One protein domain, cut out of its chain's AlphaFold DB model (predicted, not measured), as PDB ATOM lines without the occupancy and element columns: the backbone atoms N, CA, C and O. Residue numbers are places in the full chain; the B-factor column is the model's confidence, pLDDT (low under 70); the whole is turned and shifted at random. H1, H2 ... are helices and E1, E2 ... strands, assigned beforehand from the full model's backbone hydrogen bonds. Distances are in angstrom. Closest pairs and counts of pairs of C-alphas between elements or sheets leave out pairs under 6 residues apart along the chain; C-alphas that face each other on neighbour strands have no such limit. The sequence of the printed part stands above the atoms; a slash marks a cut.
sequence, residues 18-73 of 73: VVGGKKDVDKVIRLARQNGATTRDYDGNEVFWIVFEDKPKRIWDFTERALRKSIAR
ATOM      1  N   VAL A  18     209.166 170.834 145.308       76.56
ATOM      2  CA  VAL A  18     210.082 170.369 146.349       76.56
ATOM      3  C   VAL A  18     210.275 171.490 147.368       76.56
ATOM      4  O   VAL A  18     210.654 172.604 147.007       76.56
ATOM      5  N   VAL A  19     209.974 171.212 148.636       76.69
ATOM      6  CA  VAL A  19     210.078 172.170 149.741       76.69
ATOM      7  C   VAL A  19     211.216 171.763 150.665       76.69
ATOM      8  O   VAL A  19     211.195 170.684 151.262       76.69
ATOM      9  N   GLY A  20     212.176 172.674 150.790       67.00
ATOM     10  CA  GLY A  20     213.392 172.539 151.577       67.00
ATOM     11  C   GLY A  20     213.566 173.635 152.621       67.00
ATOM     12  O   GLY A  20     213.272 174.800 152.350       67.00
ATOM     13  N   GLY A  21     214.072 173.291 153.807       65.44
ATOM     14  CA  GLY A  21     214.485 174.273 154.819       65.44
ATOM     15  C   GLY A  21     213.348 175.059 155.497       65.44
ATOM     16  O   GLY A  21     212.328 174.487 155.886       65.44
ATOM     17  N   LYS A  22     213.561 176.369 155.724       57.91
ATOM     18  CA  LYS A  22     212.619 177.260 156.434       57.91
ATOM     19  C   LYS A  22     211.302 177.339 155.651       57.91
ATOM     20  O   LYS A  22     211.249 177.841 154.530       57.91
ATOM     21  N   LYS A  23     210.255 176.778 156.247       65.75
ATOM     22  CA  LYS A  23     208.968 176.512 155.611       65.75
ATOM     23  C   LYS A  23     208.108 177.786 155.576       65.75
ATOM     24  O   LYS A  23     207.267 177.993 156.440       65.75
ATOM     25  N   ASP A  24     208.312 178.648 154.586       78.25
ATOM     26  CA  ASP A  24     207.405 179.774 154.326       78.25
ATOM     27  C   ASP A  24     206.232 179.318 153.450       78.25
ATOM     28  O   ASP A  24     206.381 179.135 152.238       78.25
ATOM     29  N   VAL A  25     205.053 179.136 154.056       79.06
ATOM     30  CA  VAL A  25     203.841 178.637 153.374       79.06
ATOM     31  C   VAL A  25     203.504 179.447 152.137       79.06
ATOM     32  O   VAL A  25     203.281 178.883 151.068       79.06
ATOM     33  N   ASP A  26     203.484 180.771 152.268       82.06
ATOM     34  CA  ASP A  26     203.114 181.668 151.179       82.06
ATOM     35  C   ASP A  26     204.075 181.543 149.992       82.06
ATOM     36  O   ASP A  26     203.656 181.603 148.834       82.06
ATOM     37  N   LYS A  27     205.361 181.274 150.258       83.50
ATOM     38  CA  LYS A  27     206.354 181.028 149.209       83.50
ATOM     39  C   LYS A  27     206.096 179.699 148.502       83.50
ATOM     40  O   LYS A  27     206.170 179.651 147.275       83.50
ATOM     41  N   VAL A  28     205.754 178.649 149.249       80.94
ATOM     42  CA  VAL A  28     205.416 177.327 148.696       80.94
ATOM     43  C   VAL A  28     204.153 177.395 147.837       80.94
ATOM     44  O   VAL A  28     204.170 176.926 146.701       80.94
ATOM     45  N   ILE A  29     203.092 178.045 148.327       83.19
ATOM     46  CA  ILE A  29     201.841 178.255 147.579       83.19
ATOM     47  C   ILE A  29     202.126 179.013 146.282       83.19
ATOM     48  O   ILE A  29     201.695 178.601 145.202       83.19
ATOM     49  N   ARG A  30     202.882 180.113 146.368       85.12
ATOM     50  CA  ARG A  30     203.224 180.926 145.199       85.12
ATOM     51  C   ARG A  30     204.034 180.131 144.175       85.12
ATOM     52  O   ARG A  30     203.716 180.195 142.990       85.12
ATOM     53  N   LEU A  31     205.031 179.362 144.615       83.25
ATOM     54  CA  LEU A  31     205.834 178.506 143.738       83.25
ATOM     55  C   LEU A  31     204.993 177.414 143.075       83.25
ATOM     56  O   LEU A  31     205.170 177.160 141.883       83.25
ATOM     57  N   ALA A  32     204.064 176.802 143.808       83.19
ATOM     58  CA  ALA A  32     203.187 175.769 143.268       83.19
ATOM     59  C   ALA A  32     202.261 176.318 142.184       83.19
ATOM     60  O   ALA A  32     202.186 175.737 141.101       83.19
ATOM     61  N   ARG A  33     201.643 177.481 142.425       84.69
ATOM     62  CA  ARG A  33     200.818 178.178 141.427       84.69
ATOM     63  C   ARG A  33     201.628 178.575 140.194       84.69
ATOM     64  O   ARG A  33     201.201 178.313 139.077       84.69
ATOM     65  N   GLN A  34     202.817 179.155 140.384       84.75
ATOM     66  CA  GLN A  34     203.689 179.575 139.277       84.75
ATOM     67  C   GLN A  34     204.150 178.405 138.403       84.75
ATOM     68  O   GLN A  34     204.261 178.552 137.190       84.75
ATOM     69  N   ASN A  35     204.411 177.242 139.002       79.69
ATOM     70  CA  ASN A  35     204.884 176.070 138.268       79.69
ATOM     71  C   ASN A  35     203.754 175.187 137.721       79.69
ATOM     72  O   ASN A  35     204.039 174.266 136.951       79.69
ATOM     73  N   GLY A  36     202.495 175.448 138.086       80.50
ATOM     74  CA  GLY A  36     201.359 174.585 137.751       80.50
ATOM     75  C   GLY A  36     201.371 173.252 138.509       80.50
ATOM     76  O   GLY A  36     200.848 172.254 138.026       80.50
ATOM     77  N   ALA A  37     201.985 173.221 139.694       82.44
ATOM     78  CA  ALA A  37     201.980 172.078 140.611       82.44
ATOM     79  C   ALA A  37     200.722 172.065 141.505       82.44
ATOM     80  O   ALA A  37     200.745 171.602 142.648       82.44
ATOM     81  N   THR A  38     199.627 172.618 140.985       83.38
ATOM     82  CA  THR A  38     198.315 172.631 141.615       83.38
ATOM     83  C   THR A  38     197.312 171.915 140.724       83.38
ATOM     84  O   THR A  38     197.378 171.993 139.498       83.38
ATOM     85  N   THR A  39     196.386 171.200 141.342       83.06
ATOM     86  CA  THR A  39     195.206 170.635 140.683       83.06
ATOM     87  C   THR A  39     193.959 171.171 141.361       83.06
ATOM     88  O   THR A  39     194.026 171.729 142.456       83.06
ATOM     89  N   ARG A  40     192.812 171.028 140.701       81.62
ATOM     90  CA  ARG A  40     191.521 171.256 141.341       81.62
ATOM     91  C   ARG A  40     190.896 169.916 141.669       81.62
ATOM     92  O   ARG A  40     190.872 169.035 140.814       81.62
ATOM     93  N   ASP A  41     190.440 169.797 142.902       77.75
ATOM     94  CA  ASP A  41     189.567 168.713 143.323       77.75
ATOM     95  C   ASP A  41     188.167 168.902 142.714       77.75
ATOM     96  O   ASP A  41     187.843 169.973 142.188       77.75
ATOM     97  N   TYR A  42     187.329 167.874 142.799       67.75
ATOM     98  CA  TYR A  42     185.958 167.881 142.299       67.75
ATOM     99  C   TYR A  42     185.105 168.987 142.943       67.75
ATOM    100  O   TYR A  42     184.315 169.637 142.261       67.75
ATOM    101  N   ASP A  43     185.359 169.299 144.217       74.62
ATOM    102  CA  ASP A  43     184.739 170.416 144.946       74.62
ATOM    103  C   ASP A  43     185.257 171.809 144.527       74.62
ATOM    104  O   ASP A  43     184.906 172.828 145.124       74.62
ATOM    105  N   GLY A  44     186.144 171.888 143.529       73.75
ATOM    106  CA  GLY A  44     186.766 173.133 143.075       73.75
ATOM    107  C   GLY A  44     187.880 173.647 143.993       73.75
ATOM    108  O   GLY A  44     188.422 174.732 143.756       73.75
ATOM    109  N   ASN A  45     188.253 172.875 145.016       80.06
ATOM    110  CA  ASN A  45     189.329 173.217 145.937       80.06
ATOM    111  C   ASN A  45     190.699 173.069 145.271       80.06
ATOM    112  O   ASN A  45     190.957 172.114 144.542       80.06
ATOM    113  N   GLU A  46     191.600 174.011 145.548       82.62
ATOM    114  CA  GLU A  46     192.971 173.949 145.048       82.62
ATOM    115  C   GLU A  46     193.809 172.986 145.901       82.62
ATOM    116  O   GLU A  46     193.950 173.158 147.119       82.62
ATOM    117  N   VAL A  47     194.357 171.973 145.236       84.56
ATOM    118  CA  VAL A  47     195.213 170.935 145.804       84.56
ATOM    119  C   VAL A  47     196.644 171.179 145.348       84.56
ATOM    120  O   VAL A  47     196.920 171.357 144.163       84.56
ATOM    121  N   PHE A  48     197.561 171.188 146.301       85.06
ATOM    122  CA  PHE A  48     198.978 171.458 146.139       85.06
ATOM    123  C   PHE A  48     199.760 170.161 146.285       85.06
ATOM    124  O   PHE A  48     199.667 169.497 147.318       85.06
ATOM    125  N   TRP A  49     200.568 169.833 145.280       83.50
ATOM    126  CA  TRP A  49     201.391 168.628 145.292       83.50
ATOM    127  C   TRP A  49     202.809 168.956 145.732       83.50
ATOM    128  O   TRP A  49     203.557 169.649 145.035       83.50
ATOM    129  N   ILE A  50     203.173 168.467 146.911       81.56
ATOM    130  CA  ILE A  50     204.392 168.860 147.606       81.56
ATOM    131  C   ILE A  50     205.223 167.632 147.936       81.56
ATOM    132  O   ILE A  50     204.728 166.627 148.440       81.56
ATOM    133  N   VAL A  51     206.519 167.742 147.689       83.88
ATOM    134  CA  VAL A  51     207.526 166.791 148.147       83.88
ATOM    135  C   VAL A  51     208.411 167.521 149.141       83.88
ATOM    136  O   VAL A  51     208.925 168.596 148.845       83.88
ATOM    137  N   PHE A  52     208.589 166.962 150.331       82.12
ATOM    138  CA  PHE A  52     209.525 167.531 151.296       82.12
ATOM    139  C   PHE A  52     210.925 166.970 151.055       82.12
ATOM    140  O   PHE A  52     211.068 165.778 150.774       82.12
ATOM    141  N   GLU A  53     211.956 167.803 151.193       80.44
ATOM    142  CA  GLU A  53     213.349 167.363 151.030       80.44
ATOM    143  C   GLU A  53     213.744 166.240 151.999       80.44
ATOM    144  O   GLU A  53     214.537 165.377 151.631       80.44
ATOM    145  N   ASP A  54     213.161 166.185 153.206       78.62
ATOM    146  CA  ASP A  54     213.404 165.090 154.158       78.62
ATOM    147  C   ASP A  54     212.773 163.759 153.716       78.62
ATOM    148  O   ASP A  54     213.184 162.689 154.168       78.62
ATOM    149  N   LYS A  55     211.781 163.803 152.815       78.88
ATOM    150  CA  LYS A  55     211.035 162.638 152.314       78.88
ATOM    151  C   LYS A  55     210.826 162.721 150.797       78.88
ATOM    152  O   LYS A  55     209.684 162.756 150.336       78.88
ATOM    153  N   PRO A  56     211.903 162.636 149.994       77.88
ATOM    154  CA  PRO A  56     211.846 162.870 148.549       77.88
ATOM    155  C   PRO A  56     211.034 161.816 147.781       77.88
ATOM    156  O   PRO A  56     210.599 162.058 146.661       77.88
ATOM    157  N   LYS A  57     210.809 160.635 148.373       80.00
ATOM    158  CA  LYS A  57     210.021 159.546 147.773       80.00
ATOM    159  C   LYS A  57     208.520 159.642 148.057       80.00
ATOM    160  O   LYS A  57     207.769 158.794 147.582       80.00
ATOM    161  N   ARG A  58     208.078 160.615 148.862       78.69
ATOM    162  CA  ARG A  58     206.676 160.759 149.259       78.69
ATOM    163  C   ARG A  58     206.118 162.082 148.761       78.69
ATOM    164  O   ARG A  58     206.552 163.148 149.191       78.69
ATOM    165  N   ILE A  59     205.123 161.975 147.894       82.25
ATOM    166  CA  ILE A  59     204.323 163.106 147.441       82.25
ATOM    167  C   ILE A  59     203.165 163.272 148.422       82.25
ATOM    168  O   ILE A  59     202.534 162.292 148.818       82.25
ATOM    169  N   TRP A  60     202.924 164.509 148.829       82.69
ATOM    170  CA  TRP A  60     201.807 164.898 149.667       82.69
ATOM    171  C   TRP A  60     200.884 165.809 148.874       82.69
ATOM    172  O   TRP A  60     201.336 166.804 148.304       82.69
ATOM    173  N   ASP A  61     199.602 165.485 148.864       83.25
ATOM    174  CA  ASP A  61     198.546 166.384 148.441       83.25
ATOM    175  C   ASP A  61     198.058 167.193 149.651       83.25
ATOM    176  O   ASP A  61     197.735 166.657 150.710       83.25
ATOM    177  N   PHE A  62     198.048 168.515 149.517       82.69
ATOM    178  CA  PHE A  62     197.529 169.409 150.546       82.69
ATOM    179  C   PHE A  62     196.518 170.372 149.953       82.69
ATOM    180  O   PHE A  62     196.754 170.957 148.906       82.69
ATOM    181  N   THR A  63     195.439 170.646 150.674       83.00
ATOM    182  CA  THR A  63     194.656 171.865 150.440       83.00
ATOM    183  C   THR A  63     195.385 173.072 151.027       83.00
ATOM    184  O   THR A  63     196.200 172.919 151.943       83.00
ATOM    185  N   GLU A  64     195.070 174.292 150.577       81.00
ATOM    186  CA  GLU A  64     195.705 175.513 151.116       81.00
ATOM    187  C   GLU A  64     195.630 175.571 152.657       81.00
ATOM    188  O   GLU A  64     196.610 175.880 153.342       81.00
ATOM    189  N   ARG A  65     194.473 175.197 153.222       80.38
ATOM    190  CA  ARG A  65     194.237 175.160 154.675       80.38
ATOM    191  C   ARG A  65     195.103 174.113 155.373       80.38
ATOM    192  O   ARG A  65     195.690 174.410 156.415       80.38
ATOM    193  N   ALA A  66     195.180 172.901 154.821       79.31
ATOM    194  CA  ALA A  66     195.986 171.823 155.385       79.31
ATOM    195  C   ALA A  66     197.483 172.156 155.320       79.31
ATOM    196  O   ALA A  66     198.200 171.935 156.295       79.31
ATOM    197  N   LEU A  67     197.929 172.774 154.223       80.75
ATOM    198  CA  LEU A  67     199.308 173.210 154.043       80.75
ATOM    199  C   LEU A  67     199.711 174.278 155.066       80.75
ATOM    200  O   LEU A  67     200.727 174.124 155.745       80.75
ATOM    201  N   ARG A  68     198.882 175.322 155.231       80.94
ATOM    202  CA  ARG A  68     199.084 176.362 156.256       80.94
ATOM    203  C   ARG A  68     199.218 175.749 157.649       80.94
ATOM    204  O   ARG A  68     200.143 176.092 158.378       80.94
ATOM    205  N   LYS A  69     198.352 174.793 157.999       79.19
ATOM    206  CA  LYS A  69     198.394 174.109 159.301       79.19
ATOM    207  C   LYS A  69     199.616 173.198 159.464       79.19
ATOM    208  O   LYS A  69     200.145 173.096 160.565       79.19
ATOM    209  N   SER A  70     200.050 172.530 158.395       73.38
ATOM    210  CA  SER A  70     201.174 171.585 158.429       73.38
ATOM    211  C   SER A  70     202.534 172.268 158.557       73.38
ATOM    212  O   SER A  70     203.482 171.643 159.025       73.38
ATOM    213  N   ILE A  71     202.648 173.506 158.085       70.12
ATOM    214  CA  ILE A  71     203.899 174.264 158.084       70.12
ATOM    215  C   ILE A  71     203.981 175.242 159.266       70.12
ATOM    216  O   ILE A  71     205.076 175.491 159.756       70.12
ATOM    217  N   ALA A  72     202.855 175.770 159.755       62.66
ATOM    218  CA  ALA A  72     202.833 176.655 160.924       62.66
ATOM    219  C   ALA A  72     203.218 175.961 162.254       62.66
ATOM    220  O   ALA A  72     203.140 176.595 163.305       62.66
ATOM    221  N   ARG A  73     203.590 174.675 162.225       50.78
ATOM    222  CA  ARG A  73     203.947 173.847 163.380       50.78
ATOM    223  C   ARG A  73     205.396 173.388 163.278       50.78
ATOM    224  O   ARG A  73     206.055 173.384 164.336       50.78
TER     225      ARG A  73
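This is residues 18 to 73 of the 73 residues of an uncharacterized protein of Candidatus Magasanikbacteria bacterium (UniProt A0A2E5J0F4). A small antiparallel sheet of three strands has both helices over one face, H1 crossing the strands and H2 running along them. The sheet is a meander, E1 E2 E3, each strand the antiparallel neighbour of the one before, and with the helices it makes two layers; residues 18 to 19 pair in parallel with residues 51 to 52 of E2. The printed part has 56 residues, with two named helices and three named strands in the order H1 E1 E2 E3 H2, a mixed class. It is compact and rounded, with a radius of gyration of the C-alphas of 10.7 A and spans of 31 by 23 by 18 A.

E2, residues 46 to 52, is the inner strand. E1, residues 38 to 40, forms a hairpin with it, with N 39 and O 47 2.9 A apart, within hydrogen-bond range. E3, residues 59 to 63, forms a hairpin with E2 at 144 degrees, with N 48 and O 62 2.7 A apart, within hydrogen-bond range. H1, residues 25 to 35, is on the sheet at a height of 9.3 A and runs across the strands, at 76 degrees to E2 on the local plane. The closest C-alphas of H1 and E2 are those of Ala 32 and Phe 48, 6.7 A apart. H2, residues 64 to 71, is on the same face at a height of 8.1 A, over E3 and along the strands, at 24 degrees to E3 on the local plane. H1 and H2 touch at a steep tilt of 53 degrees, opposite ways; their closest C-alphas, of Val 25 and Arg 68, are 6.0 A apart. In H1 and H2 every O i to N i+4 pair is within hydrogen-bond range.

E2 is 18.8 A long, E3 13.4 A and E1 6.9 A. H1 measures 15.4 A from C-alpha 25 at (203.841, 178.637, 153.374), and H2 measures 10.8 A, ending with C-alpha 71 at (203.899, 174.264, 158.084).

The C-alphas farthest apart, of Gly 21 and Tyr 42, are 31.8 A apart. The printed part has no cut and no long link. Mean pLDDT of the printed part is 78.4; residues 20 to 23, 42 and 72 to 73 are under 70.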